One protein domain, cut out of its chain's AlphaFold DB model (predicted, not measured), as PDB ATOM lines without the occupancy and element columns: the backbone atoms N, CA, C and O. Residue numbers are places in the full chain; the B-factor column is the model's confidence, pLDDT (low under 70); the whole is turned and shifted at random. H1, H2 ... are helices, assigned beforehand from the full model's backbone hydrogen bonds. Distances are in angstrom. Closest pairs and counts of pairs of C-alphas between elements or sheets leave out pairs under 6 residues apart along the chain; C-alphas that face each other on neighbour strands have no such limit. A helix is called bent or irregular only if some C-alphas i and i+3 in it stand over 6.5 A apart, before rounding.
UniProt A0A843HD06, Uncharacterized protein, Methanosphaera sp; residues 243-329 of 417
ATOM      1  N   GLU A 243       6.894  64.426  10.984       57.00
ATOM      2  CA  GLU A 243       6.826  63.734   9.680       57.00
ATOM      3  C   GLU A 243       6.777  62.197   9.835       57.00
ATOM      4  O   GLU A 243       6.038  61.517   9.132       57.00
ATOM      5  N   GLU A 244       7.485  61.665  10.835       58.78
ATOM      6  CA  GLU A 244       7.526  60.240  11.191       58.78
ATOM      7  C   GLU A 244       6.195  59.748  11.796       58.78
ATOM      8  O   GLU A 244       5.666  58.728  11.366       58.78
ATOM      9  N   THR A 245       5.569  60.526  12.693       57.78
ATOM     10  CA  THR A 245       4.212  60.210  13.196       57.78
ATOM     11  C   THR A 245       3.130  60.452  12.152       57.78
ATOM     12  O   THR A 245       2.050  59.881  12.254       57.78
ATOM     13  N   LEU A 246       3.383  61.294  11.152       55.69
ATOM     14  CA  LEU A 246       2.463  61.537  10.051       55.69
ATOM     15  C   LEU A 246       2.472  60.363   9.077       55.69
ATOM     16  O   LEU A 246       1.393  59.986   8.651       55.69
ATOM     17  N   ILE A 247       3.634  59.755   8.806       57.75
ATOM     18  CA  ILE A 247       3.774  58.493   8.058       57.75
ATOM     19  C   ILE A 247       3.146  57.331   8.833       57.75
ATOM     20  O   ILE A 247       2.384  56.570   8.245       57.75
ATOM     21  N   ASP A 248       3.380  57.222  10.143       59.16
ATOM     22  CA  ASP A 248       2.747  56.183  10.968       59.16
ATOM     23  C   ASP A 248       1.222  56.361  11.042       59.16
ATOM     24  O   ASP A 248       0.485  55.392  10.884       59.16
ATOM     25  N   ASN A 249       0.728  57.599  11.168       54.59
ATOM     26  CA  ASN A 249      -0.701  57.910  11.069       54.59
ATOM     27  C   ASN A 249      -1.236  57.774   9.639       54.59
ATOM     28  O   ASN A 249      -2.428  57.545   9.472       54.59
ATOM     29  N   PHE A 250      -0.412  57.940   8.601       57.16
ATOM     30  CA  PHE A 250      -0.807  57.690   7.215       57.16
ATOM     31  C   PHE A 250      -0.974  56.197   6.996       57.16
ATOM     32  O   PHE A 250      -1.983  55.784   6.446       57.16
ATOM     33  N   ASN A 251      -0.048  55.387   7.499       55.12
ATOM     34  CA  ASN A 251      -0.206  53.945   7.520       55.12
ATOM     35  C   ASN A 251      -1.470  53.602   8.308       55.12
ATOM     36  O   ASN A 251      -2.390  53.077   7.718       55.12
ATOM     37  N   GLU A 252      -1.669  54.076   9.536       59.59
ATOM     38  CA  GLU A 252      -2.888  53.753  10.296       59.59
ATOM     39  C   GLU A 252      -4.195  54.249   9.620       59.59
ATOM     40  O   GLU A 252      -5.224  53.566   9.620       59.59
ATOM     41  N   LYS A 253      -4.164  55.428   8.979       54.94
ATOM     42  CA  LYS A 253      -5.308  56.038   8.279       54.94
ATOM     43  C   LYS A 253      -5.581  55.403   6.921       54.94
ATOM     44  O   LYS A 253      -6.741  55.358   6.529       54.94
ATOM     45  N   TYR A 254      -4.575  54.909   6.208       55.84
ATOM     46  CA  TYR A 254      -4.710  54.293   4.885       55.84
ATOM     47  C   TYR A 254      -4.538  52.778   4.924       55.84
ATOM     48  O   TYR A 254      -4.797  52.136   3.919       55.84
ATOM     49  N   ASP A 255      -4.229  52.181   6.069       64.62
ATOM     50  CA  ASP A 255      -4.080  50.737   6.256       64.62
ATOM     51  C   ASP A 255      -5.372  50.030   5.888       64.62
ATOM     52  O   ASP A 255      -5.342  48.966   5.284       64.62
ATOM     53  N   HIS A 256      -6.524  50.641   6.176       63.03
ATOM     54  CA  HIS A 256      -7.800  50.107   5.718       63.03
ATOM     55  C   HIS A 256      -7.947  50.187   4.189       63.03
ATOM     56  O   HIS A 256      -8.414  49.227   3.585       63.03
ATOM     57  N   ILE A 257      -7.484  51.268   3.547       56.69
ATOM     58  CA  ILE A 257      -7.498  51.434   2.081       56.69
ATOM     59  C   ILE A 257      -6.521  50.457   1.419       56.69
ATOM     60  O   ILE A 257      -6.877  49.813   0.439       56.69
ATOM     61  N   LEU A 258      -5.316  50.298   1.965       58.19
ATOM     62  CA  LEU A 258      -4.289  49.366   1.507       58.19
ATOM     63  C   LEU A 258      -4.712  47.915   1.731       58.19
ATOM     64  O   LEU A 258      -4.560  47.092   0.834       58.19
ATOM     65  N   ALA A 259      -5.284  47.591   2.892       67.19
ATOM     66  CA  ALA A 259      -5.858  46.277   3.163       67.19
ATOM     67  C   ALA A 259      -7.034  45.985   2.229       67.19
ATOM     68  O   ALA A 259      -7.198  44.845   1.795       67.19
ATOM     69  N   ASP A 260      -7.825  46.999   1.881       62.62
ATOM     70  CA  ASP A 260      -8.868  46.868   0.876       62.62
ATOM     71  C   ASP A 260      -8.265  46.651  -0.515       62.62
ATOM     72  O   ASP A 260      -8.668  45.700  -1.168       62.62
ATOM     73  N   ILE A 261      -7.271  47.426  -0.961       59.62
ATOM     74  CA  ILE A 261      -6.568  47.208  -2.244       59.62
ATOM     75  C   ILE A 261      -5.962  45.801  -2.308       59.62
ATOM     76  O   ILE A 261      -6.183  45.091  -3.283       59.62
ATOM     77  N   ARG A 262      -5.271  45.354  -1.254       67.62
ATOM     78  CA  ARG A 262      -4.700  44.000  -1.173       67.62
ATOM     79  C   ARG A 262      -5.784  42.932  -1.268       67.62
ATOM     80  O   ARG A 262      -5.713  42.082  -2.145       67.62
ATOM     81  N   ARG A 263      -6.853  43.042  -0.468       70.00
ATOM     82  CA  ARG A 263      -8.002  42.123  -0.537       70.00
ATOM     83  C   ARG A 263      -8.645  42.110  -1.930       70.00
ATOM     84  O   ARG A 263      -9.138  41.071  -2.361       70.00
ATOM     85  N   LYS A 264      -8.667  43.252  -2.627       67.50
ATOM     86  CA  LYS A 264      -9.173  43.369  -4.003       67.50
ATOM     87  C   LYS A 264      -8.266  42.649  -4.997       67.50
ATOM     88  O   LYS A 264      -8.776  41.878  -5.798       67.50
ATOM     89  N   ASN A 265      -6.955  42.862  -4.926       69.81
ATOM     90  CA  ASN A 265      -5.987  42.194  -5.796       69.81
ATOM     91  C   ASN A 265      -5.980  40.678  -5.563       69.81
ATOM     92  O   ASN A 265      -6.032  39.919  -6.524       69.81
ATOM     93  N   ASP A 266      -6.030  40.235  -4.304       77.38
ATOM     94  CA  ASP A 266      -6.148  38.816  -3.949       77.38
ATOM     95  C   ASP A 266      -7.395  38.183  -4.570       77.38
ATOM     96  O   ASP A 266      -7.364  37.055  -5.058       77.38
ATOM     97  N   LEU A 267      -8.503  38.922  -4.580       76.44
ATOM     98  CA  LEU A 267      -9.730  38.471  -5.209       76.44
ATOM     99  C   LEU A 267      -9.633  38.436  -6.736       76.44
ATOM    100  O   LEU A 267     -10.126  37.486  -7.337       76.44
ATOM    101  N   ILE A 268      -9.058  39.469  -7.357       74.19
ATOM    102  CA  ILE A 268      -8.831  39.496  -8.807       74.19
ATOM    103  C   ILE A 268      -8.030  38.256  -9.197       74.19
ATOM    104  O   ILE A 268      -8.503  37.481 -10.019       74.19
ATOM    105  N   ASN A 269      -6.921  37.997  -8.505       76.19
ATOM    106  CA  ASN A 269      -6.083  36.822  -8.728       76.19
ATOM    107  C   ASN A 269      -6.857  35.510  -8.530       76.19
ATOM    108  O   ASN A 269      -6.765  34.614  -9.363       76.19
ATOM    109  N   LEU A 270      -7.667  35.405  -7.469       81.44
ATOM    110  CA  LEU A 270      -8.508  34.230  -7.219       81.44
ATOM    111  C   LEU A 270      -9.531  33.996  -8.343       81.44
ATOM    112  O   LEU A 270      -9.801  32.851  -8.705       81.44
ATOM    113  N   LEU A 271     -10.147  35.062  -8.860       79.44
ATOM    114  CA  LEU A 271     -11.103  34.970  -9.961       79.44
ATOM    115  C   LEU A 271     -10.410  34.561 -11.256       79.44
ATOM    116  O   LEU A 271     -10.914  33.677 -11.943       79.44
ATOM    117  N   SER A 272      -9.264  35.166 -11.555       78.75
ATOM    118  CA  SER A 272      -8.437  34.833 -12.712       78.75
ATOM    119  C   SER A 272      -8.041  33.359 -12.717       78.75
ATOM    120  O   SER A 272      -8.345  32.654 -13.677       78.75
ATOM    121  N   GLU A 273      -7.495  32.861 -11.601       80.50
ATOM    122  CA  GLU A 273      -7.108  31.453 -11.438       80.50
ATOM    123  C   GLU A 273      -8.302  30.510 -11.658       80.50
ATOM    124  O   GLU A 273      -8.195  29.490 -12.335       80.50
ATOM    125  N   LYS A 274      -9.485  30.869 -11.145       80.69
ATOM    126  CA  LYS A 274     -10.706  30.074 -11.343       80.69
ATOM    127  C   LYS A 274     -11.253  30.118 -12.769       80.69
ATOM    128  O   LYS A 274     -12.016  29.229 -13.139       80.69
ATOM    129  N   ILE A 275     -10.955  31.158 -13.540       81.12
ATOM    130  CA  ILE A 275     -11.467  31.324 -14.905       81.12
ATOM    131  C   ILE A 275     -10.568  30.608 -15.914       81.12
ATOM    132  O   ILE A 275     -11.101  30.019 -16.856       81.12
ATOM    133  N   GLU A 276      -9.247  30.643 -15.732       80.38
ATOM    134  CA  GLU A 276      -8.270  30.148 -16.714       80.38
ATOM    135  C   GLU A 276      -8.459  28.652 -17.046       80.38
ATOM    136  O   GLU A 276      -8.361  28.260 -18.210       80.38
ATOM    137  N   ASP A 277      -8.875  27.842 -16.066       74.38
ATOM    138  CA  ASP A 277      -8.992  26.383 -16.202       74.38
ATOM    139  C   ASP A 277     -10.410  25.855 -16.494       74.38
ATOM    140  O   ASP A 277     -10.623  24.639 -16.597       74.38
ATOM    141  N   GLU A 278     -11.414  26.728 -16.626       80.00
ATOM    142  CA  GLU A 278     -12.813  26.296 -16.616       80.00
ATOM    143  C   GLU A 278     -13.532  26.384 -17.970       80.00
ATOM    144  O   GLU A 278     -13.350  27.294 -18.778       80.00
ATOM    145  N   SER A 279     -14.430  25.423 -18.218       87.25
ATOM    146  CA  SER A 279     -15.322  25.452 -19.389       87.25
ATOM    147  C   SER A 279     -16.233  26.688 -19.365       87.25
ATOM    148  O   SER A 279     -16.623  27.126 -18.284       87.25
ATOM    149  N   GLU A 280     -16.690  27.182 -20.522       77.25
ATOM    150  CA  GLU A 280     -17.549  28.385 -20.605       77.25
ATOM    151  C   GLU A 280     -18.777  28.363 -19.674       77.25
ATOM    152  O   GLU A 280     -19.097  29.359 -19.023       77.25
ATOM    153  N   ASN A 281     -19.438  27.209 -19.529       78.38
ATOM    154  CA  ASN A 281     -20.580  27.076 -18.616       78.38
ATOM    155  C   ASN A 281     -20.187  27.297 -17.149       78.38
ATOM    156  O   ASN A 281     -20.948  27.899 -16.394       78.38
ATOM    157  N   LYS A 282     -18.995  26.847 -16.755       82.38
ATOM    158  CA  LYS A 282     -18.477  27.027 -15.399       82.38
ATOM    159  C   LYS A 282     -17.918  28.429 -15.171       82.38
ATOM    160  O   LYS A 282     -18.118  28.957 -14.087       82.38
ATOM    161  N   LYS A 283     -17.320  29.080 -16.179       79.69
ATOM    162  CA  LYS A 283     -16.939  30.505 -16.089       79.69
ATOM    163  C   LYS A 283     -18.147  31.368 -15.710       79.69
ATOM    164  O   LYS A 283     -18.060  32.206 -14.818       79.69
ATOM    165  N   LYS A 284     -19.304  31.103 -16.324       80.62
ATOM    166  CA  LYS A 284     -20.568  31.758 -15.967       80.62
ATOM    167  C   LYS A 284     -20.996  31.475 -14.523       80.62
ATOM    168  O   LYS A 284     -21.453  32.389 -13.842       80.62
ATOM    169  N   GLU A 285     -20.879  30.232 -14.057       81.94
ATOM    170  CA  GLU A 285     -21.184  29.872 -12.663       81.94
ATOM    171  C   GLU A 285     -20.258  30.584 -11.676       81.94
ATOM    172  O   GLU A 285     -20.761  31.148 -10.711       81.94
ATOM    173  N   VAL A 286     -18.952  30.647 -11.956       79.25
ATOM    174  CA  VAL A 286     -17.970  31.381 -11.144       79.25
ATOM    175  C   VAL A 286     -18.323  32.868 -11.099       79.25
ATOM    176  O   VAL A 286     -18.464  33.426 -10.017       79.25
ATOM    177  N   ILE A 287     -18.558  33.526 -12.238       80.38
ATOM    178  CA  ILE A 287     -18.926  34.953 -12.234       80.38
ATOM    179  C   ILE A 287     -20.218  35.205 -11.445       80.38
ATOM    180  O   ILE A 287     -20.287  36.178 -10.699       80.38
ATOM    181  N   ASN A 288     -21.211  34.317 -11.543       80.81
ATOM    182  CA  ASN A 288     -22.440  34.427 -10.754       80.81
ATOM    183  C   ASN A 288     -22.205  34.161  -9.257       80.81
ATOM    184  O   ASN A 288     -22.772  34.849  -8.415       80.81
ATOM    185  N   GLU A 289     -21.366  33.183  -8.900       80.69
ATOM    186  CA  GLU A 289     -21.001  32.885  -7.507       80.69
ATOM    187  C   GLU A 289     -20.344  34.105  -6.844       80.69
ATOM    188  O   GLU A 289     -20.609  34.413  -5.678       80.69
ATOM    189  N   TYR A 290     -19.539  34.838  -7.612       78.69
ATOM    190  CA  TYR A 290     -18.820  36.025  -7.167       78.69
ATOM    191  C   TYR A 290     -19.510  37.351  -7.527       78.69
ATOM    192  O   TYR A 290     -18.928  38.410  -7.285       78.69
ATOM    193  N   GLU A 291     -20.756  37.325  -8.016       82.25
ATOM    194  CA  GLU A 291     -21.535  38.509  -8.420       82.25
ATOM    195  C   GLU A 291     -21.557  39.561  -7.309       82.25
ATOM    196  O   GLU A 291     -21.105  40.682  -7.510       82.25
ATOM    197  N   ASN A 292     -21.966  39.171  -6.096       74.88
ATOM    198  CA  ASN A 292     -22.032  40.075  -4.942       74.88
ATOM    199  C   ASN A 292     -20.686  40.737  -4.629       74.88
ATOM    200  O   ASN A 292     -20.635  41.826  -4.057       74.88
ATOM    201  N   LEU A 293     -19.590  40.053  -4.941       71.12
ATOM    202  CA  LEU A 293     -18.258  40.533  -4.644       71.12
ATOM    203  C   LEU A 293     -17.750  41.468  -5.744       71.12
ATOM    204  O   LEU A 293     -17.167  42.493  -5.412       71.12
ATOM    205  N   ILE A 294     -18.048  41.190  -7.016       76.00
ATOM    206  CA  ILE A 294     -17.802  42.111  -8.137       76.00
ATOM    207  C   ILE A 294     -18.683  43.365  -8.009       76.00
ATOM    208  O   ILE A 294     -18.207  44.489  -8.180       76.00
ATOM    209  N   ASP A 295     -19.944  43.205  -7.618       78.00
ATOM    210  CA  ASP A 295     -20.831  44.315  -7.279       78.00
ATOM    211  C   ASP A 295     -20.239  45.143  -6.139       78.00
ATOM    212  O   ASP A 295     -20.148  46.362  -6.254       78.00
ATOM    213  N   LYS A 296     -19.740  44.501  -5.074       71.62
ATOM    214  CA  LYS A 296     -19.072  45.202  -3.968       71.62
ATOM    215  C   LYS A 296     -17.791  45.918  -4.404       71.62
ATOM    216  O   LYS A 296     -17.530  47.032  -3.955       71.62
ATOM    217  N   LEU A 297     -17.002  45.315  -5.297       66.25
ATOM    218  CA  LEU A 297     -15.824  45.958  -5.888       66.25
ATOM    219  C   LEU A 297     -16.189  47.242  -6.643       66.25
ATOM    220  O   LEU A 297     -15.401  48.185  -6.660       66.25
ATOM    221  N   THR A 298     -17.366  47.275  -7.266       70.69
ATOM    222  CA  THR A 298     -17.781  48.340  -8.187       70.69
ATOM    223  C   THR A 298     -18.740  49.367  -7.581       70.69
ATOM    224  O   THR A 298     -18.918  50.434  -8.178       70.69
ATOM    225  N   SER A 299     -19.355  49.071  -6.431       71.94
ATOM    226  CA  SER A 299     -20.320  49.937  -5.743       71.94
ATOM    227  C   SER A 299     -19.696  50.815  -4.657       71.94
ATOM    228  O   SER A 299     -20.121  51.961  -4.512       71.94
ATOM    229  N   ASP A 300     -18.710  50.308  -3.909       60.22
ATOM    230  CA  ASP A 300     -18.323  50.938  -2.640       60.22
ATOM    231  C   ASP A 300     -17.322  52.095  -2.781       60.22
ATOM    232  O   ASP A 300     -17.316  52.990  -1.944       60.22
ATOM    233  N   TYR A 301     -16.497  52.153  -3.827       49.34
ATOM    234  CA  TYR A 301     -15.486  53.210  -3.987       49.34
ATOM    235  C   TYR A 301     -15.222  53.471  -5.471       49.34
ATOM    236  O   TYR A 301     -15.647  52.680  -6.305       49.34
ATOM    237  N   ASN A 302     -14.510  54.551  -5.809       52.50
ATOM    238  CA  ASN A 302     -14.090  54.943  -7.167       52.50
ATOM    239  C   ASN A 302     -13.151  53.912  -7.850       52.50
ATOM    240  O   ASN A 302     -12.177  54.283  -8.496       52.50
ATOM    241  N   TYR A 303     -13.394  52.610  -7.694       54.84
ATOM    242  CA  TYR A 303     -12.738  51.583  -8.470       54.84
ATOM    243  C   TYR A 303     -13.291  51.645  -9.882       54.84
ATOM    244  O   TYR A 303     -14.478  51.405 -10.141       54.84
ATOM    245  N   SER A 304     -12.411  52.000 -10.801       70.56
ATOM    246  CA  SER A 304     -12.729  51.890 -12.198       70.56
ATOM    247  C   SER A 304     -12.373  50.480 -12.629       70.56
ATOM    248  O   SER A 304     -11.222  50.075 -12.511       70.56
ATOM    249  N   LEU A 305     -13.334  49.725 -13.171       80.69
ATOM    250  CA  LEU A 305     -13.012  48.486 -13.892       80.69
ATOM    251  C   LEU A 305     -11.962  48.727 -14.986       80.69
ATOM    252  O   LEU A 305     -11.386  47.762 -15.458       80.69
ATOM    253  N   GLU A 306     -11.698  49.988 -15.342       77.56
ATOM    254  CA  GLU A 306     -10.611  50.470 -16.197       77.56
ATOM    255  C   GLU A 306      -9.193  50.174 -15.658       77.56
ATOM    256  O   GLU A 306      -8.256  50.237 -16.444       77.56
ATOM    257  N   THR A 307      -8.997  49.838 -14.371       76.06
ATOM    258  CA  THR A 307      -7.657  49.529 -13.813       76.06
ATOM    259  C   THR A 307      -7.316  48.040 -13.789       76.06
ATOM    260  O   THR A 307      -6.179  47.687 -13.496       76.06
ATOM    261  N   ILE A 308      -8.271  47.149 -14.073       81.94
ATOM    262  CA  ILE A 308      -7.997  45.705 -14.135       81.94
ATOM    263  C   ILE A 308      -7.087  45.429 -15.339       81.94
ATOM    264  O   ILE A 308      -7.367  45.888 -16.447       81.94
ATOM    265  N   THR A 309      -5.999  44.696 -15.126       86.19
ATOM    266  CA  THR A 309      -5.036  44.323 -16.177       86.19
ATOM    267  C   THR A 309      -5.279  42.934 -16.749       86.19
ATOM    268  O   THR A 309      -4.822  42.649 -17.851       86.19
ATOM    269  N   ASP A 310      -6.001  42.085 -16.019       85.12
ATOM    270  CA  ASP A 310      -6.352  40.744 -16.468       85.12
ATOM    271  C   ASP A 310      -7.461  40.793 -17.526       85.12
ATOM    272  O   ASP A 310      -8.625  41.101 -17.248       85.12
ATOM    273  N   GLU A 311      -7.073  40.499 -18.762       92.94
ATOM    274  CA  GLU A 311      -7.962  40.528 -19.912       92.94
ATOM    275  C   GLU A 311      -9.023  39.412 -19.879       92.94
ATOM    276  O   GLU A 311     -10.179  39.667 -20.225       92.94
ATOM    277  N   GLU A 312      -8.686  38.198 -19.440       89.94
ATOM    278  CA  GLU A 312      -9.633  37.076 -19.399       89.94
ATOM    279  C   GLU A 312     -10.716  37.300 -18.343       89.94
ATOM    280  O   GLU A 312     -11.903  37.054 -18.593       89.94
ATOM    281  N   LEU A 313     -10.340  37.863 -17.191       88.12
ATOM    282  CA  LEU A 313     -11.295  38.306 -16.183       88.12
ATOM    283  C   LEU A 313     -12.222  39.394 -16.738       88.12
ATOM    284  O   LEU A 313     -13.441  39.314 -16.562       88.12
ATOM    285  N   LEU A 314     -11.679  40.401 -17.431       92.88
ATOM    286  CA  LEU A 314     -12.493  41.450 -18.047       92.88
ATOM    287  C   LEU A 314     -13.476  40.867 -19.073       92.88
ATOM    288  O   LEU A 314     -14.662  41.203 -19.026       92.88
ATOM    289  N   LYS A 315     -13.033  39.953 -19.946       94.44
ATOM    290  CA  LYS A 315     -13.905  39.236 -20.893       94.44
ATOM    291  C   LYS A 315     -15.010  38.472 -20.170       94.44
ATOM    292  O   LYS A 315     -16.172  38.558 -20.569       94.44
ATOM    293  N   ALA A 316     -14.681  37.759 -19.094       90.31
ATOM    294  CA  ALA A 316     -15.658  37.012 -18.309       90.31
ATOM    295  C   ALA A 316     -16.699  37.938 -17.661       90.31
ATOM    296  O   ALA A 316     -17.899  37.663 -17.742       90.31
ATOM    297  N   ILE A 317     -16.270  39.074 -17.097       90.81
ATOM    298  CA  ILE A 317     -17.171  40.109 -16.574       90.81
ATOM    299  C   ILE A 317     -18.091  40.606 -17.694       90.81
ATOM    300  O   ILE A 317     -19.308  40.594 -17.526       90.81
ATOM    301  N   ILE A 318     -17.544  40.987 -18.854       95.38
ATOM    302  CA  ILE A 318     -18.317  41.499 -19.999       95.38
ATOM    303  C   ILE A 318     -19.330  40.465 -20.512       95.38
ATOM    304  O   ILE A 318     -20.452  40.833 -20.857       95.38
ATOM    305  N   ARG A 319     -18.985  39.174 -20.551       93.62
ATOM    306  CA  ARG A 319     -19.897  38.116 -21.019       93.62
ATOM    307  C   ARG A 319     -20.999  37.802 -20.011       93.62
ATOM    308  O   ARG A 319     -22.151  37.615 -20.404       93.62
ATOM    309  N   TYR A 320     -20.650  37.703 -18.730       91.50
ATOM    310  CA  TYR A 320     -21.476  36.979 -17.762       91.50
ATOM    311  C   TYR A 320     -22.040  37.828 -16.633       91.50
ATOM    312  O   TYR A 320     -23.016  37.406 -16.017       91.50
ATOM    313  N   HIS A 321     -21.493  39.017 -16.376       91.69
ATOM    314  CA  HIS A 321     -21.953  39.819 -15.252       91.69
ATOM    315  C   HIS A 321     -23.405  40.296 -15.466       91.69
ATOM    316  O   HIS A 321     -23.696  40.943 -16.474       91.69
ATOM    317  N   PRO A 322     -24.341  40.051 -14.535       88.31
ATOM    318  CA  PRO A 322     -25.760  40.351 -14.756       88.31
ATOM    319  C   PRO A 322     -26.045  41.855 -14.848       88.31
ATOM    320  O   PRO A 322     -26.919  42.294 -15.600       88.31
ATOM    321  N   ASN A 323     -25.275  42.677 -14.135       90.44
ATOM    322  CA  ASN A 323     -25.385  44.130 -14.211       90.44
ATOM    323  C   ASN A 323     -24.756  44.693 -15.500       90.44
ATOM    324  O   ASN A 323     -23.534  44.702 -15.668       90.44
ATOM    325  N   GLN A 324     -25.592  45.239 -16.388       93.81
ATOM    326  CA  GLN A 324     -25.166  45.890 -17.634       93.81
ATOM    327  C   GLN A 324     -24.176  47.046 -17.412       93.81
ATOM    328  O   GLN A 324     -23.245  47.218 -18.195       93.81
ATOM    329  N   THR A 325     -24.334  47.835 -16.347       91.00
ATOM    330  CA  THR A 325     -23.452  48.985 -16.082       91.00
ATOM    331  C   THR A 325     -22.017  48.530 -15.817       91.00
ATOM    332  O   THR A 325     -21.071  49.169 -16.273       91.00
ATOM    333  N   ILE A 326     -21.855  47.407 -15.116       90.75
ATOM    334  CA  ILE A 326     -20.552  46.801 -14.823       90.75
ATOM    335  C   ILE A 326     -19.918  46.267 -16.108       90.75
ATOM    336  O   ILE A 326     -18.764  46.578 -16.385       90.75
ATOM    337  N   ARG A 327     -20.690  45.590 -16.964       94.81
ATOM    338  CA  ARG A 327     -20.203  45.144 -18.280       94.81
ATOM    339  C   ARG A 327     -19.737  46.296 -19.161       94.81
ATOM    340  O   ARG A 327     -18.663  46.227 -19.741       94.81
ATOM    341  N   ILE A 328     -20.505  47.387 -19.211       93.56
ATOM    342  CA  ILE A 328     -20.138  48.601 -19.954       93.56
ATOM    343  C   ILE A 328     -18.841  49.212 -19.410       93.56
ATOM    344  O   ILE A 328     -17.989  49.622 -20.194       93.56
ATOM    345  N   LYS A 329     -18.678  49.285 -18.083       89.94
ATOM    346  CA  LYS A 329     -17.445  49.779 -17.454       89.94
ATOM    347  C   LYS A 329     -16.245  48.878 -17.779       89.94
ATOM    348  O   LYS A 329     -15.190  49.402 -18.108       89.94
TER     349      LYS A 329
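Overview. This is residues 243 to 329 of the 417 residues of an uncharacterized protein of Methanosphaera sp (UniProt A0A843HD06). What is the main picture? One long bent helix, H1, makes the longest axis: its first stretch, residues 243 to 259, sticks out as a free arm, and its far half is part of a small compact body. There H2 folds back beside the end of H1b as a helical hairpin, H4 crosses both of them, and H3 and H5 complete the body. What are the measures? The printed part has 87 residues with five named helices, H1 to H5 in chain order, no named strand, and the class all helix. It is loose, with a radius of gyration of the C-alphas of 15.4 A, and spans 53 by 26 by 20 A.

Arrangement. How does the first helix run? H1, residues 243 to 276, was assigned as one helix by its hydrogen bonds but is bent, with C-alphas 253 and 256 at 6.9 A. Its arms H1a, residues 243 to 253, and H1b, residues 256 to 276, stand at a steep tilt of 51 degrees, and H1a touches no helix. What comes next along the chain? H2, residues 280 to 289, touches H1b, at residues 271 to 275 alone, in a hairpin at a shallow tilt of 24 degrees, opposite ways; the closest C-alphas, of Ile 275 and Lys 283, are 5.7 A apart. H3, residues 291 to 299, is close to H1b but not clearly touching, with the closest C-alphas, of Lys 264 and Leu 297, 7.4 A apart; H2 and H3 meet only through their link. Which helix is the hub? It is H4, residues 311 to 320, which touches H1b, at residues 268 to 276 alone, about perpendicular at 80 degrees, with the closest C-alphas, of Ser 272 and Leu 313, 5.7 A apart. H4 touches H2, about perpendicular at 81 degrees, with the closest C-alphas, of Lys 284 and Tyr 320, 5.6 A apart. H4 and H5, residues 324 to 329, touch only at the corner, with the closest C-alphas, of Ile 318 and Arg 327, 4.4 A apart. Are the helix backbones complete? In H1a, H1b, H2, H3, H4 and H5 every O i to N i+4 pair is within hydrogen-bond range.

Along the chain. Where does the first helix lie? H1a begins at C-alpha 243 (6.826, 63.734, 9.680) and is 14.4 A long; H1b ends at C-alpha 276 (-8.270, 30.148, -16.714) and is 30.0 A long. How long are the others? H2 is 14.3 A, H3 11.8 A, H4 14.1 A and H5 8.6 A, ending at C-alpha 329 (-17.445, 49.779, -17.454).

Size, cuts and confidence. How large is it? The two C-alphas farthest apart, of Glu 243 and Asn 281, are 53.8 A apart. Are there cuts or long links? The printed part has no cut, and the link from H3 to H4, 11 residues, is long. Where is confidence low? The model's pLDDT is under 70 at 27 residues: 243 to 262, 264 to 265, 297 and 300 to 303.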